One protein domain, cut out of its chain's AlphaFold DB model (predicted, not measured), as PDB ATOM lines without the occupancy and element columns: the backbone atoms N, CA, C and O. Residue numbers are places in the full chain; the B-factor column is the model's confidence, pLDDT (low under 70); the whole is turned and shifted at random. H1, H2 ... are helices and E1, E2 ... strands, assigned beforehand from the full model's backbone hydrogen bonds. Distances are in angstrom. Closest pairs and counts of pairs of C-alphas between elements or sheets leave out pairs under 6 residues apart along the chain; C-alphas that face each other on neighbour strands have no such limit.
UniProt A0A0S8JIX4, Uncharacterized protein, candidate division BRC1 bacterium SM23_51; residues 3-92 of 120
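What this domain is: This is residues 3 to 92 of the 120 residues of an uncharacterized protein of candidate division BRC1 bacterium SM23_51 (UniProt A0A0S8JIX4). With little regular structure, this is a narrow sheet with loops and, after E3, a tail, residues 81 to 92, sticking out with helix H1. Strands E1, E2 and E3, in that order, form a meander, each the antiparallel neighbour of the one before. Of 90 printed residues 35 are in named elements, mixed in class. The whole is extended: radius of gyration of the C-alphas 19.3 A, spans 68 by 37 by 21 A.

Where its parts are: Find E1, residues 24 to 32, from C-alpha 24 at (39.009, -18.407, 8.541) over 24.2 A. E2 is residues 50 to 57, E3 67 to 74. H1, residues 83 to 92, ends at C-alpha 92, (-13.998, -29.215, -2.974).

How they stand to each other: Look along E2, in hairpins with E1 and E3: N 28 and O 54, then N 53 and O 71, are within hydrogen-bond range, each 2.9 A. H1 is not on the sheet; 2 of 6 O i to N i+4 and 3 of 7 O i to N i+3 pairs are within range.

The domain as a whole: The printed part has no cut. The E1 to E2 link is long. Residues 62 to 64 and 78 to 92 have pLDDT under 70.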
ATOM      1  N   ILE A   3      22.466 -20.233  13.472       86.56
ATOM      2  CA  ILE A   3      21.382 -21.019  12.878       86.56
ATOM      3  C   ILE A   3      20.129 -20.670  13.661       86.56
ATOM      4  O   ILE A   3      20.112 -20.871  14.875       86.56
ATOM      5  N   ASP A   4      19.109 -20.156  12.980       88.31
ATOM      6  CA  ASP A   4      17.810 -19.880  13.583       88.31
ATOM      7  C   ASP A   4      16.741 -20.817  13.005       88.31
ATOM      8  O   ASP A   4      16.503 -20.778  11.796       88.31
ATOM      9  N   PRO A   5      16.139 -21.714  13.810       83.19
ATOM     10  CA  PRO A   5      15.073 -22.594  13.341       83.19
ATOM     11  C   PRO A   5      13.709 -21.891  13.266       83.19
ATOM     12  O   PRO A   5      12.785 -22.444  12.675       83.19
ATOM     13  N   THR A   6      13.569 -20.716  13.883       84.75
ATOM     14  CA  THR A   6      12.328 -19.936  13.939       84.75
ATOM     15  C   THR A   6      12.646 -18.468  13.655       84.75
ATOM     16  O   THR A   6      12.550 -17.655  14.569       84.75
ATOM     17  N   PRO A   7      13.077 -18.125  12.424       77.69
ATOM     18  CA  PRO A   7      13.331 -16.739  12.061       77.69
ATOM     19  C   PRO A   7      12.040 -15.927  12.200       77.69
ATOM     20  O   PRO A   7      11.031 -16.232  11.560       77.69
ATOM     21  N   ASP A   8      12.093 -14.908  13.047       83.06
ATOM     22  CA  ASP A   8      11.077 -13.878  13.220       83.06
ATOM     23  C   ASP A   8      11.721 -12.489  13.022       83.06
ATOM     24  O   ASP A   8      12.872 -12.383  12.587       83.06
ATOM     25  N   ASP A   9      10.972 -11.416  13.284       78.44
ATOM     26  CA  ASP A   9      11.457 -10.042  13.105       78.44
ATOM     27  C   ASP A   9      12.472  -9.597  14.194       78.44
ATOM     28  O   ASP A   9      12.982  -8.473  14.130       78.44
ATOM     29  N   ASP A  10      12.787 -10.430  15.201       80.50
ATOM     30  CA  ASP A  10      13.785 -10.124  16.233       80.50
ATOM     31  C   ASP A  10      15.198 -10.555  15.796       80.50
ATOM     32  O   ASP A  10      15.663 -11.682  15.978       80.50
ATOM     33  N   VAL A  11      15.939  -9.597  15.241       74.44
ATOM     34  CA  VAL A  11      17.336  -9.804  14.833       74.44
ATOM     35  C   VAL A  11      18.296 -10.048  16.010       74.44
ATOM     36  O   VAL A  11      19.368 -10.628  15.809       74.44
ATOM     37  N   GLU A  12      17.956  -9.634  17.235       76.94
ATOM     38  CA  GLU A  12      18.838  -9.718  18.409       76.94
ATOM     39  C   GLU A  12      18.664 -11.030  19.188       76.94
ATOM     40  O   GLU A  12      19.647 -11.579  19.698       76.94
ATOM     41  N   THR A  13      17.444 -11.567  19.242       77.38
ATOM     42  CA  THR A  13      17.099 -12.784  19.993       77.38
ATOM     43  C   THR A  13      16.922 -13.986  19.067       77.38
ATOM     44  O   THR A  13      16.488 -13.839  17.936       77.38
ATOM     45  N   GLY A  14      17.242 -15.199  19.533       81.50
ATOM     46  CA  GLY A  14      16.973 -16.445  18.801       81.50
ATOM     47  C   GLY A  14      18.215 -17.206  18.325       81.50
ATOM     48  O   GLY A  14      19.360 -16.767  18.470       81.50
ATOM     49  N   GLY A  15      17.967 -18.395  17.775       87.19
ATOM     50  CA  GLY A  15      18.979 -19.274  17.196       87.19
ATOM     51  C   GLY A  15      20.090 -19.749  18.142       87.19
ATOM     52  O   GLY A  15      20.033 -19.628  19.365       87.19
ATOM     53  N   TYR A  16      21.124 -20.348  17.554       88.44
ATOM     54  CA  TYR A  16      22.336 -20.778  18.256       88.44
ATOM     55  C   TYR A  16      23.583 -20.621  17.382       88.44
ATOM     56  O   TYR A  16      23.523 -20.669  16.151       88.44
ATOM     57  N   LEU A  17      24.738 -20.422  18.025       89.81
ATOM     58  CA  LEU A  17      26.020 -20.251  17.346       89.81
ATOM     59  C   LEU A  17      26.738 -21.590  17.151       89.81
ATOM     60  O   LEU A  17      26.973 -22.332  18.102       89.81
ATOM     61  N   VAL A  18      27.153 -21.850  15.913       90.38
ATOM     62  CA  VAL A  18      28.002 -22.981  15.523       90.38
ATOM     63  C   VAL A  18      29.360 -22.465  15.048       90.38
ATOM     64  O   VAL A  18      29.443 -21.560  14.203       90.38
ATOM     65  N   LEU A  19      30.428 -23.058  15.585       88.31
ATOM     66  CA  LEU A  19      31.793 -22.894  15.090       88.31
ATOM     67  C   LEU A  19      31.950 -23.736  13.818       88.31
ATOM     68  O   LEU A  19      31.883 -24.959  13.875       88.31
ATOM     69  N   LEU A  20      32.136 -23.077  12.672       83.75
ATOM     70  CA  LEU A  20      32.307 -23.756  11.379       83.75
ATOM     71  C   LEU A  20      33.735 -24.288  11.161       83.75
ATOM     72  O   LEU A  20      33.955 -25.141  10.307       83.75
ATOM     73  N   GLY A  21      34.700 -23.767  11.917       82.94
ATOM     74  CA  GLY A  21      36.118 -24.083  11.821       82.94
ATOM     75  C   GLY A  21      36.956 -22.965  12.433       82.94
ATOM     76  O   GLY A  21      36.430 -21.920  12.822       82.94
ATOM     77  N   GLU A  22      38.256 -23.204  12.538       81.62
ATOM     78  CA  GLU A  22      39.231 -22.221  13.008       81.62
ATOM     79  C   GLU A  22      39.949 -21.578  11.810       81.62
ATOM     80  O   GLU A  22      40.007 -22.160  10.728       81.62
ATOM     81  N   GLN A  23      40.550 -20.402  12.023       86.38
ATOM     82  CA  GLN A  23      41.504 -19.771  11.089       86.38
ATOM     83  C   GLN A  23      40.945 -19.321   9.729       86.38
ATOM     84  O   GLN A  23      41.702 -19.077   8.787       86.38
ATOM     85  N   PHE A  24      39.628 -19.143   9.640       87.94
ATOM     86  CA  PHE A  24      39.009 -18.407   8.541       87.94
ATOM     87  C   PHE A  24      39.370 -16.923   8.634       87.94
ATOM     88  O   PHE A  24      39.230 -16.318   9.699       87.94
ATOM     89  N   THR A  25      39.837 -16.350   7.528       89.06
ATOM     90  CA  THR A  25      40.284 -14.950   7.442       89.06
ATOM     91  C   THR A  25      39.425 -14.093   6.521       89.06
ATOM     92  O   THR A  25      39.279 -12.903   6.793       89.06
ATOM     93  N   SER A  26      38.800 -14.680   5.500       91.06
ATOM     94  CA  SER A  26      37.720 -14.044   4.736       91.06
ATOM     95  C   SER A  26      36.629 -15.055   4.392       91.06
ATOM     96  O   SER A  26      36.893 -16.255   4.266       91.06
ATOM     97  N   LEU A  27      35.403 -14.553   4.263       92.50
ATOM     98  CA  LEU A  27      34.263 -15.249   3.685       92.50
ATOM     99  C   LEU A  27      33.533 -14.230   2.814       92.50
ATOM    100  O   LEU A  27      32.964 -13.271   3.333       92.50
ATOM    101  N   ASP A  28      33.578 -14.453   1.510       95.31
ATOM    102  CA  ASP A  28      33.148 -13.511   0.484       95.31
ATOM    103  C   ASP A  28      32.040 -14.155  -0.358       95.31
ATOM    104  O   ASP A  28      32.099 -15.353  -0.652       95.31
ATOM    105  N   PHE A  29      31.034 -13.373  -0.752       96.69
ATOM    106  CA  PHE A  29      29.872 -13.838  -1.514       96.69
ATOM    107  C   PHE A  29      29.694 -13.034  -2.798       96.69
ATOM    108  O   PHE A  29      29.977 -11.839  -2.830       96.69
ATOM    109  N   ARG A  30      29.202 -13.695  -3.848       97.88
ATOM    110  CA  ARG A  30      28.711 -13.065  -5.078       97.88
ATOM    111  C   ARG A  30      27.457 -13.788  -5.551       97.88
ATOM    112  O   ARG A  30      27.310 -14.994  -5.344       97.88
ATOM    113  N   TYR A  31      26.567 -13.059  -6.202       97.75
ATOM    114  CA  TYR A  31      25.217 -13.508  -6.532       97.75
ATOM    115  C   TYR A  31      24.971 -13.353  -8.032       97.75
ATOM    116  O   TYR A  31      25.284 -12.306  -8.589       97.75
ATOM    117  N   PHE A  32      24.437 -14.377  -8.692       96.62
ATOM    118  CA  PHE A  32      24.100 -14.331 -10.115       96.62
ATOM    119  C   PHE A  32      22.595 -14.127 -10.298       96.62
ATOM    120  O   PHE A  32      21.804 -14.940  -9.812       96.62
ATOM    121  N   ASP A  33      22.207 -13.066 -11.006       93.31
ATOM    122  CA  ASP A  33      20.805 -12.678 -11.241       93.31
ATOM    123  C   ASP A  33      20.198 -13.259 -12.535       93.31
ATOM    124  O   ASP A  33      19.085 -12.901 -12.917       93.31
ATOM    125  N   GLY A  34      20.938 -14.130 -13.229       93.25
ATOM    126  CA  GLY A  34      20.605 -14.634 -14.567       93.25
ATOM    127  C   GLY A  34      21.341 -13.903 -15.703       93.25
ATOM    128  O   GLY A  34      21.448 -14.438 -16.811       93.25
ATOM    129  N   TYR A  35      21.912 -12.722 -15.439       95.06
ATOM    130  CA  TYR A  35      22.581 -11.861 -16.419       95.06
ATOM    131  C   TYR A  35      24.019 -11.504 -16.019       95.06
ATOM    132  O   TYR A  35      24.938 -11.659 -16.828       95.06
ATOM    133  N   GLU A  36      24.231 -11.049 -14.786       96.81
ATOM    134  CA  GLU A  36      25.522 -10.618 -14.254       96.81
ATOM    135  C   GLU A  36      25.762 -11.054 -12.798       96.81
ATOM    136  O   GLU A  36      24.920 -11.669 -12.146       96.81
ATOM    137  N   TRP A  37      26.982 -10.811 -12.313       97.56
ATOM    138  CA  TRP A  37      27.410 -11.176 -10.963       97.56
ATOM    139  C   TRP A  37      27.481  -9.940 -10.068       97.56
ATOM    140  O   TRP A  37      28.354  -9.094 -10.257       97.56
ATOM    141  N   LEU A  38      26.619  -9.904  -9.059       97.56
ATOM    142  CA  LEU A  38      26.486  -8.837  -8.076       97.56
ATOM    143  C   LEU A  38      27.284  -9.158  -6.801       97.56
ATOM    144  O   LEU A  38      27.419 -10.322  -6.417       97.56
ATOM    145  N   GLU A  39      27.808  -8.125  -6.138       96.69
ATOM    146  CA  GLU A  39      28.499  -8.242  -4.838       96.69
ATOM    147  C   GLU A  39      27.511  -8.235  -3.655       96.69
ATOM    148  O   GLU A  39      27.774  -8.836  -2.619       96.69
ATOM    149  N   GLU A  40      26.342  -7.615  -3.834       96.25
ATOM    150  CA  GLU A  40      25.260  -7.529  -2.851       96.25
ATOM    151  C   GLU A  40      23.930  -7.915  -3.518       96.25
ATOM    152  O   GLU A  40      23.739  -7.683  -4.715       96.25
ATOM    153  N   TRP A  41      23.006  -8.514  -2.759       94.88
ATOM    154  CA  TRP A  41      21.676  -8.891  -3.246       94.88
ATOM    155  C   TRP A  41      20.598  -8.033  -2.584       94.88
ATOM    156  O   TRP A  41      20.488  -8.016  -1.360       94.88
ATOM    157  N   PHE A  42      19.801  -7.339  -3.400       91.50
ATOM    158  CA  PHE A  42      18.767  -6.399  -2.944       91.50
ATOM    159  C   PHE A  42      17.345  -6.786  -3.368       91.50
ATOM    160  O   PHE A  42      16.401  -6.075  -3.030       91.50
ATOM    161  N   ASP A  43      17.173  -7.864  -4.138       89.44
ATOM    162  CA  ASP A  43      15.850  -8.279  -4.596       89.44
ATOM    163  C   ASP A  43      15.162  -9.133  -3.522       89.44
ATOM    164  O   ASP A  43      15.569 -10.259  -3.236       89.44
ATOM    165  N   GLU A  44      14.117  -8.573  -2.912       87.38
ATOM    166  CA  GLU A  44      13.290  -9.235  -1.896       87.38
ATOM    167  C   GLU A  44      12.218 -10.159  -2.509       87.38
ATOM    168  O   GLU A  44      11.550 -10.904  -1.792       87.38
ATOM    169  N   THR A  45      12.021 -10.113  -3.832       87.38
ATOM    170  CA  THR A  45      10.963 -10.849  -4.550       87.38
ATOM    171  C   THR A  45      11.445 -12.158  -5.172       87.38
ATOM    172  O   THR A  45      10.640 -13.064  -5.400       87.38
ATOM    173  N   GLN A  46      12.751 -12.281  -5.419       87.12
ATOM    174  CA  GLN A  46      13.387 -13.465  -5.995       87.12
ATOM    175  C   GLN A  46      14.743 -13.753  -5.342       87.12
ATOM    176  O   GLN A  46      15.482 -12.857  -4.940       87.12
ATOM    177  N   VAL A  47      15.079 -15.041  -5.268       91.75
ATOM    178  CA  VAL A  47      16.410 -15.511  -4.866       91.75
ATOM    179  C   VAL A  47      17.357 -15.514  -6.075       91.75
ATOM    180  O   VAL A  47      16.885 -15.730  -7.193       91.75
ATOM    181  N   PRO A  48      18.676 -15.330  -5.884       94.81
ATOM    182  CA  PRO A  48      19.648 -15.447  -6.972       94.81
ATOM    183  C   PRO A  48      19.651 -16.858  -7.572       94.81
ATOM    184  O   PRO A  48      19.475 -17.842  -6.855       94.81
ATOM    185  N   GLU A  49      19.917 -16.985  -8.874       94.25
ATOM    186  CA  GLU A  49      19.993 -18.299  -9.529       94.25
ATOM    187  C   GLU A  49      21.210 -19.105  -9.050       94.25
ATOM    188  O   GLU A  49      21.149 -20.328  -8.885       94.25
ATOM    189  N   VAL A  50      22.334 -18.419  -8.813       96.56
ATOM    190  CA  VAL A  50      23.581 -19.023  -8.329       96.56
ATOM    191  C   VAL A  50      24.223 -18.128  -7.277       96.56
ATOM    192  O   VAL A  50      24.309 -16.915  -7.448       96.56
ATOM    193  N   ILE A  51      24.734 -18.735  -6.209       97.38
ATOM    194  CA  ILE A  51      25.601 -18.081  -5.227       97.38
ATOM    195  C   ILE A  51      27.017 -18.631  -5.390       97.38
ATOM    196  O   ILE A  51      27.236 -19.840  -5.314       97.38
ATOM    197  N   GLU A  52      27.987 -17.746  -5.592       97.88
ATOM    198  CA  GLU A  52      29.404 -18.033  -5.402       97.88
ATOM    199  C   GLU A  52      29.775 -17.652  -3.969       97.88
ATOM    200  O   GLU A  52      29.488 -16.540  -3.528       97.88
ATOM    201  N   PHE A  53      30.428 -18.555  -3.241       95.69
ATOM    202  CA  PHE A  53      31.119 -18.194  -2.007       95.69
ATOM    203  C   PHE A  53      32.591 -18.583  -2.088       95.69
ATOM    204  O   PHE A  53      32.944 -19.648  -2.608       95.69
ATOM    205  N   SER A  54      33.445 -17.715  -1.555       95.12
ATOM    206  CA  SER A  54      34.879 -17.943  -1.405       95.12
ATOM    207  C   SER A  54      35.272 -17.848   0.065       95.12
ATOM    208  O   SER A  54      34.825 -16.963   0.784       95.12
ATOM    209  N   LEU A  55      36.093 -18.792   0.515       93.56
ATOM    210  CA  LEU A  55      36.574 -18.903   1.887       93.56
ATOM    211  C   LEU A  55      38.103 -18.922   1.883       93.56
ATOM    212  O   LEU A  55      38.706 -19.809   1.268       93.56
ATOM    213  N   THR A  56      38.712 -17.990   2.616       92.12
ATOM    214  CA  THR A  56      40.163 -17.957   2.843       92.12
ATOM    215  C   THR A  56      40.485 -18.556   4.207       92.12
ATOM    216  O   THR A  56      39.921 -18.149   5.226       92.12
ATOM    217  N   ILE A  57      41.401 -19.527   4.235       90.25
ATOM    218  CA  ILE A  57      41.867 -20.210   5.447       90.25
ATOM    219  C   ILE A  57      43.380 -20.017   5.569       90.25
ATOM    220  O   ILE A  57      44.135 -20.393   4.667       90.25
ATOM    221  N   SER A  58      43.832 -19.454   6.687       87.31
ATOM    222  CA  SER A  58      45.263 -19.322   6.979       87.31
ATOM    223  C   SER A  58      45.874 -20.640   7.463       87.31
ATOM    224  O   SER A  58      45.208 -21.455   8.098       87.31
ATOM    225  N   ASP A  59      47.166 -20.839   7.189       78.88
ATOM    226  CA  ASP A  59      47.953 -21.914   7.798       78.88
ATOM    227  C   ASP A  59      48.393 -21.484   9.215       78.88
ATOM    228  O   ASP A  59      49.024 -20.429   9.339       78.88
ATOM    229  N   PRO A  60      48.140 -22.277  10.279       71.25
ATOM    230  CA  PRO A  60      48.552 -21.934  11.650       71.25
ATOM    231  C   PRO A  60      50.068 -21.843  11.826       71.25
ATOM    232  O   PRO A  60      50.546 -21.346  12.842       71.25
ATOM    233  N   LEU A  61      50.826 -22.385  10.873       78.81
ATOM    234  CA  LEU A  61      52.283 -22.406  10.864       78.81
ATOM    235  C   LEU A  61      52.868 -21.320   9.947       78.81
ATOM    236  O   LEU A  61      54.036 -21.420   9.576       78.81
ATOM    237  N   GLU A  62      52.053 -20.332   9.553       67.31
ATOM    238  CA  GLU A  62      52.430 -19.162   8.743       67.31
ATOM    239  C   GLU A  62      53.176 -19.514   7.443       67.31
ATOM    240  O   GLU A  62      53.962 -18.725   6.916       67.31
ATOM    241  N   ARG A  63      52.917 -20.702   6.876       65.62
ATOM    242  CA  ARG A  63      53.379 -21.020   5.521       65.62
ATOM    243  C   ARG A  63      52.703 -20.032   4.573       65.62
ATOM    244  O   ARG A  63      51.482 -19.920   4.585       65.62
ATOM    245  N   GLU A  64      53.501 -19.337   3.766       67.81
ATOM    246  CA  GLU A  64      53.170 -18.065   3.091       67.81
ATOM    247  C   GLU A  64      52.066 -18.126   2.004       67.81
ATOM    248  O   GLU A  64      51.986 -17.246   1.151       67.81
ATOM    249  N   ASN A  65      51.222 -19.160   1.984       78.38
ATOM    250  CA  ASN A  65      50.194 -19.362   0.970       78.38
ATOM    251  C   ASN A  65      48.874 -19.848   1.610       78.38
ATOM    252  O   ASN A  65      48.766 -21.036   1.933       78.38
ATOM    253  N   PRO A  66      47.874 -18.966   1.818       83.81
ATOM    254  CA  PRO A  66      46.591 -19.352   2.399       83.81
ATOM    255  C   PRO A  66      45.799 -20.271   1.460       83.81
ATOM    256  O   PRO A  66      45.863 -20.164   0.230       83.81
ATOM    257  N   MET A  67      45.006 -21.172   2.040       88.69
ATOM    258  CA  MET A  67      44.093 -22.011   1.273       88.69
ATOM    259  C   MET A  67      42.868 -21.191   0.868       88.69
ATOM    260  O   MET A  67      42.202 -20.607   1.718       88.69
ATOM    261  N   ASN A  68      42.551 -21.200  -0.424       90.94
ATOM    262  CA  ASN A  68      41.367 -20.554  -0.978       90.94
ATOM    263  C   ASN A  68      40.395 -21.630  -1.478       90.94
ATOM    264  O   ASN A  68      40.770 -22.480  -2.290       90.94
ATOM    265  N   LEU A  69      39.154 -21.605  -0.990       91.94
ATOM    266  CA  LEU A  69      38.078 -22.505  -1.403       91.94
ATOM    267  C   LEU A  69      36.939 -21.693  -2.020       91.94
ATOM    268  O   LEU A  69      36.223 -21.014  -1.295       91.94
ATOM    269  N   THR A  70      36.722 -21.841  -3.325       96.19
ATOM    270  CA  THR A  70      35.559 -21.272  -4.026       96.19
ATOM    271  C   THR A  70      34.545 -22.362  -4.365       96.19
ATOM    272  O   THR A  70      34.905 -23.481  -4.769       96.19
ATOM    273  N   ARG A  71      33.258 -22.061  -4.186       96.69
ATOM    274  CA  ARG A  71      32.135 -22.954  -4.488       96.69
ATOM    275  C   ARG A  71      30.973 -22.186  -5.100       96.69
ATOM    276  O   ARG A  71      30.645 -21.094  -4.657       96.69
ATOM    277  N   LEU A  72      30.339 -22.821  -6.082       97.00
ATOM    278  CA  LEU A  72      29.099 -22.376  -6.707       97.00
ATOM    279  C   LEU A  72      27.950 -23.236  -6.181       97.00
ATOM    280  O   LEU A  72      28.058 -24.466  -6.152       97.00
ATOM    281  N   VAL A  73      26.861 -22.589  -5.781       96.31
ATOM    282  CA  VAL A  73      25.623 -23.209  -5.310       96.31
ATOM    283  C   VAL A  73      24.497 -22.718  -6.208       96.31
ATOM    284  O   VAL A  73      24.149 -21.543  -6.168       96.31
ATOM    285  N   VAL A  74      23.946 -23.607  -7.033       94.94
ATOM    286  CA  VAL A  74      22.761 -23.310  -7.852       94.94
ATOM    287  C   VAL A  74      21.528 -23.440  -6.966       94.94
ATOM    288  O   VAL A  74      21.352 -24.479  -6.321       94.94
ATOM    289  N   LEU A  75      20.684 -22.411  -6.925       89.69
ATOM    290  CA  LEU A  75      19.422 -22.451  -6.192       89.69
ATOM    291  C   LEU A  75      18.293 -22.954  -7.107       89.69
ATOM    292  O   LEU A  75      18.227 -22.575  -8.277       89.69
ATOM    293  N   PRO A  76      17.398 -23.830  -6.618       81.62
ATOM    294  CA  PRO A  76      16.232 -24.237  -7.387       81.62
ATOM    295  C   PRO A  76      15.262 -23.058  -7.513       81.62
ATOM    296  O   PRO A  76      14.955 -22.397  -6.522       81.62
ATOM    297  N   THR A  77      14.734 -22.829  -8.717       70.94
ATOM    298  CA  THR A  77      13.721 -21.795  -8.965       70.94
ATOM    299  C   THR A  77      12.472 -22.081  -8.128       70.94
ATOM    300  O   THR A  77      11.712 -23.006  -8.420       70.94
ATOM    301  N   ALA A  78      12.264 -21.303  -7.067       61.66
ATOM    302  CA  ALA A  78      11.096 -21.431  -6.212       61.66
ATOM    303  C   ALA A  78       9.886 -20.776  -6.886       61.66
ATOM    304  O   ALA A  78       9.820 -19.555  -7.025       61.66
ATOM    305  N   THR A  79       8.899 -21.575  -7.291       58.06
ATOM    306  CA  THR A  79       7.606 -21.034  -7.715       58.06
ATOM    307  C   THR A  79       6.858 -20.535  -6.482       58.06
ATOM    308  O   THR A  79       6.489 -21.339  -5.626       58.06
ATOM    309  N   LEU A  80       6.609 -19.226  -6.391       57.94
ATOM    310  CA  LEU A  80       5.769 -18.639  -5.345       57.94
ATOM    311  C   LEU A  80       4.347 -19.220  -5.430       57.94
ATOM    312  O   LEU A  80       3.579 -18.907  -6.344       57.94
ATOM    313  N   VAL A  81       3.995 -20.083  -4.476       59.47
ATOM    314  CA  VAL A  81       2.632 -20.595  -4.314       59.47
ATOM    315  C   VAL A  81       1.854 -19.583  -3.478       59.47
ATOM    316  O   VAL A  81       1.910 -19.612  -2.254       59.47
ATOM    317  N   ASN A  82       1.144 -18.671  -4.144       59.41
ATOM    318  CA  ASN A  82       0.263 -17.710  -3.472       59.41
ATOM    319  C   ASN A  82      -0.798 -18.442  -2.625       59.41
ATOM    320  O   ASN A  82      -1.402 -19.400  -3.113       59.41
ATOM    321  N   ASP A  83      -1.117 -17.938  -1.427       56.00
ATOM    322  CA  ASP A  83      -2.105 -18.529  -0.498       56.00
ATOM    323  C   ASP A  83      -3.479 -18.823  -1.129       56.00
ATOM    324  O   ASP A  83      -4.164 -19.775  -0.753       56.00
ATOM    325  N   ALA A  84      -3.865 -18.054  -2.153       56.59
ATOM    326  CA  ALA A  84      -5.080 -18.284  -2.934       56.59
ATOM    327  C   ALA A  84      -5.155 -19.695  -3.564       56.59
ATOM    328  O   ALA A  84      -6.251 -20.212  -3.768       56.59
ATOM    329  N   ALA A  85      -4.014 -20.334  -3.849       53.03
ATOM    330  CA  ALA A  85      -3.958 -21.704  -4.360       53.03
ATOM    331  C   ALA A  85      -4.270 -22.757  -3.279       53.03
ATOM    332  O   ALA A  85      -4.881 -23.781  -3.583       53.03
ATOM    333  N   PHE A  86      -3.911 -22.498  -2.016       50.91
ATOM    334  CA  PHE A  86      -4.275 -23.372  -0.897       50.91
ATOM    335  C   PHE A  86      -5.768 -23.256  -0.571       50.91
ATOM    336  O   PHE A  86      -6.455 -24.275  -0.527       50.91
ATOM    337  N   ALA A  87      -6.297 -22.030  -0.474       53.31
ATOM    338  CA  ALA A  87      -7.720 -21.791  -0.212       53.31
ATOM    339  C   ALA A  87      -8.652 -22.440  -1.260       53.31
ATOM    340  O   ALA A  87      -9.719 -22.945  -0.921       53.31
ATOM    341  N   ALA A  88      -8.233 -22.497  -2.531       56.12
ATOM    342  CA  ALA A  88      -8.989 -23.146  -3.605       56.12
ATOM    343  C   ALA A  88      -9.065 -24.686  -3.493       56.12
ATOM    344  O   ALA A  88      -9.827 -25.312  -4.228       56.12
ATOM    345  N   THR A  89      -8.286 -25.307  -2.599       52.06
ATOM    346  CA  THR A  89      -8.251 -26.772  -2.430       52.06
ATOM    347  C   THR A  89      -9.220 -27.262  -1.340       52.06
ATOM    348  O   THR A  89      -9.601 -28.431  -1.348       52.06
ATOM    349  N   GLU A  90      -9.670 -26.386  -0.433       51.00
ATOM    350  CA  GLU A  90     -10.570 -26.760   0.674       51.00
ATOM    351  C   GLU A  90     -12.066 -26.730   0.296       51.00
ATOM    352  O   GLU A  90     -12.858 -27.481   0.864       51.00
ATOM    353  N   ASP A  91     -12.459 -25.944  -0.714       41.81
ATOM    354  CA  ASP A  91     -13.864 -25.794  -1.148       41.81
ATOM    355  C   ASP A  91     -14.448 -27.075  -1.794       41.81
ATOM    356  O   ASP A  91     -15.652 -27.324  -1.758       41.81
ATOM    357  N   LEU A  92     -13.590 -27.961  -2.319       50.12
ATOM    358  CA  LEU A  92     -13.998 -29.215  -2.974       50.12
ATOM    359  C   LEU A  92     -14.274 -30.386  -2.009       50.12
ATOM    360  O   LEU A  92     -14.692 -31.453  -2.456       50.12
TER     361      LEU A  92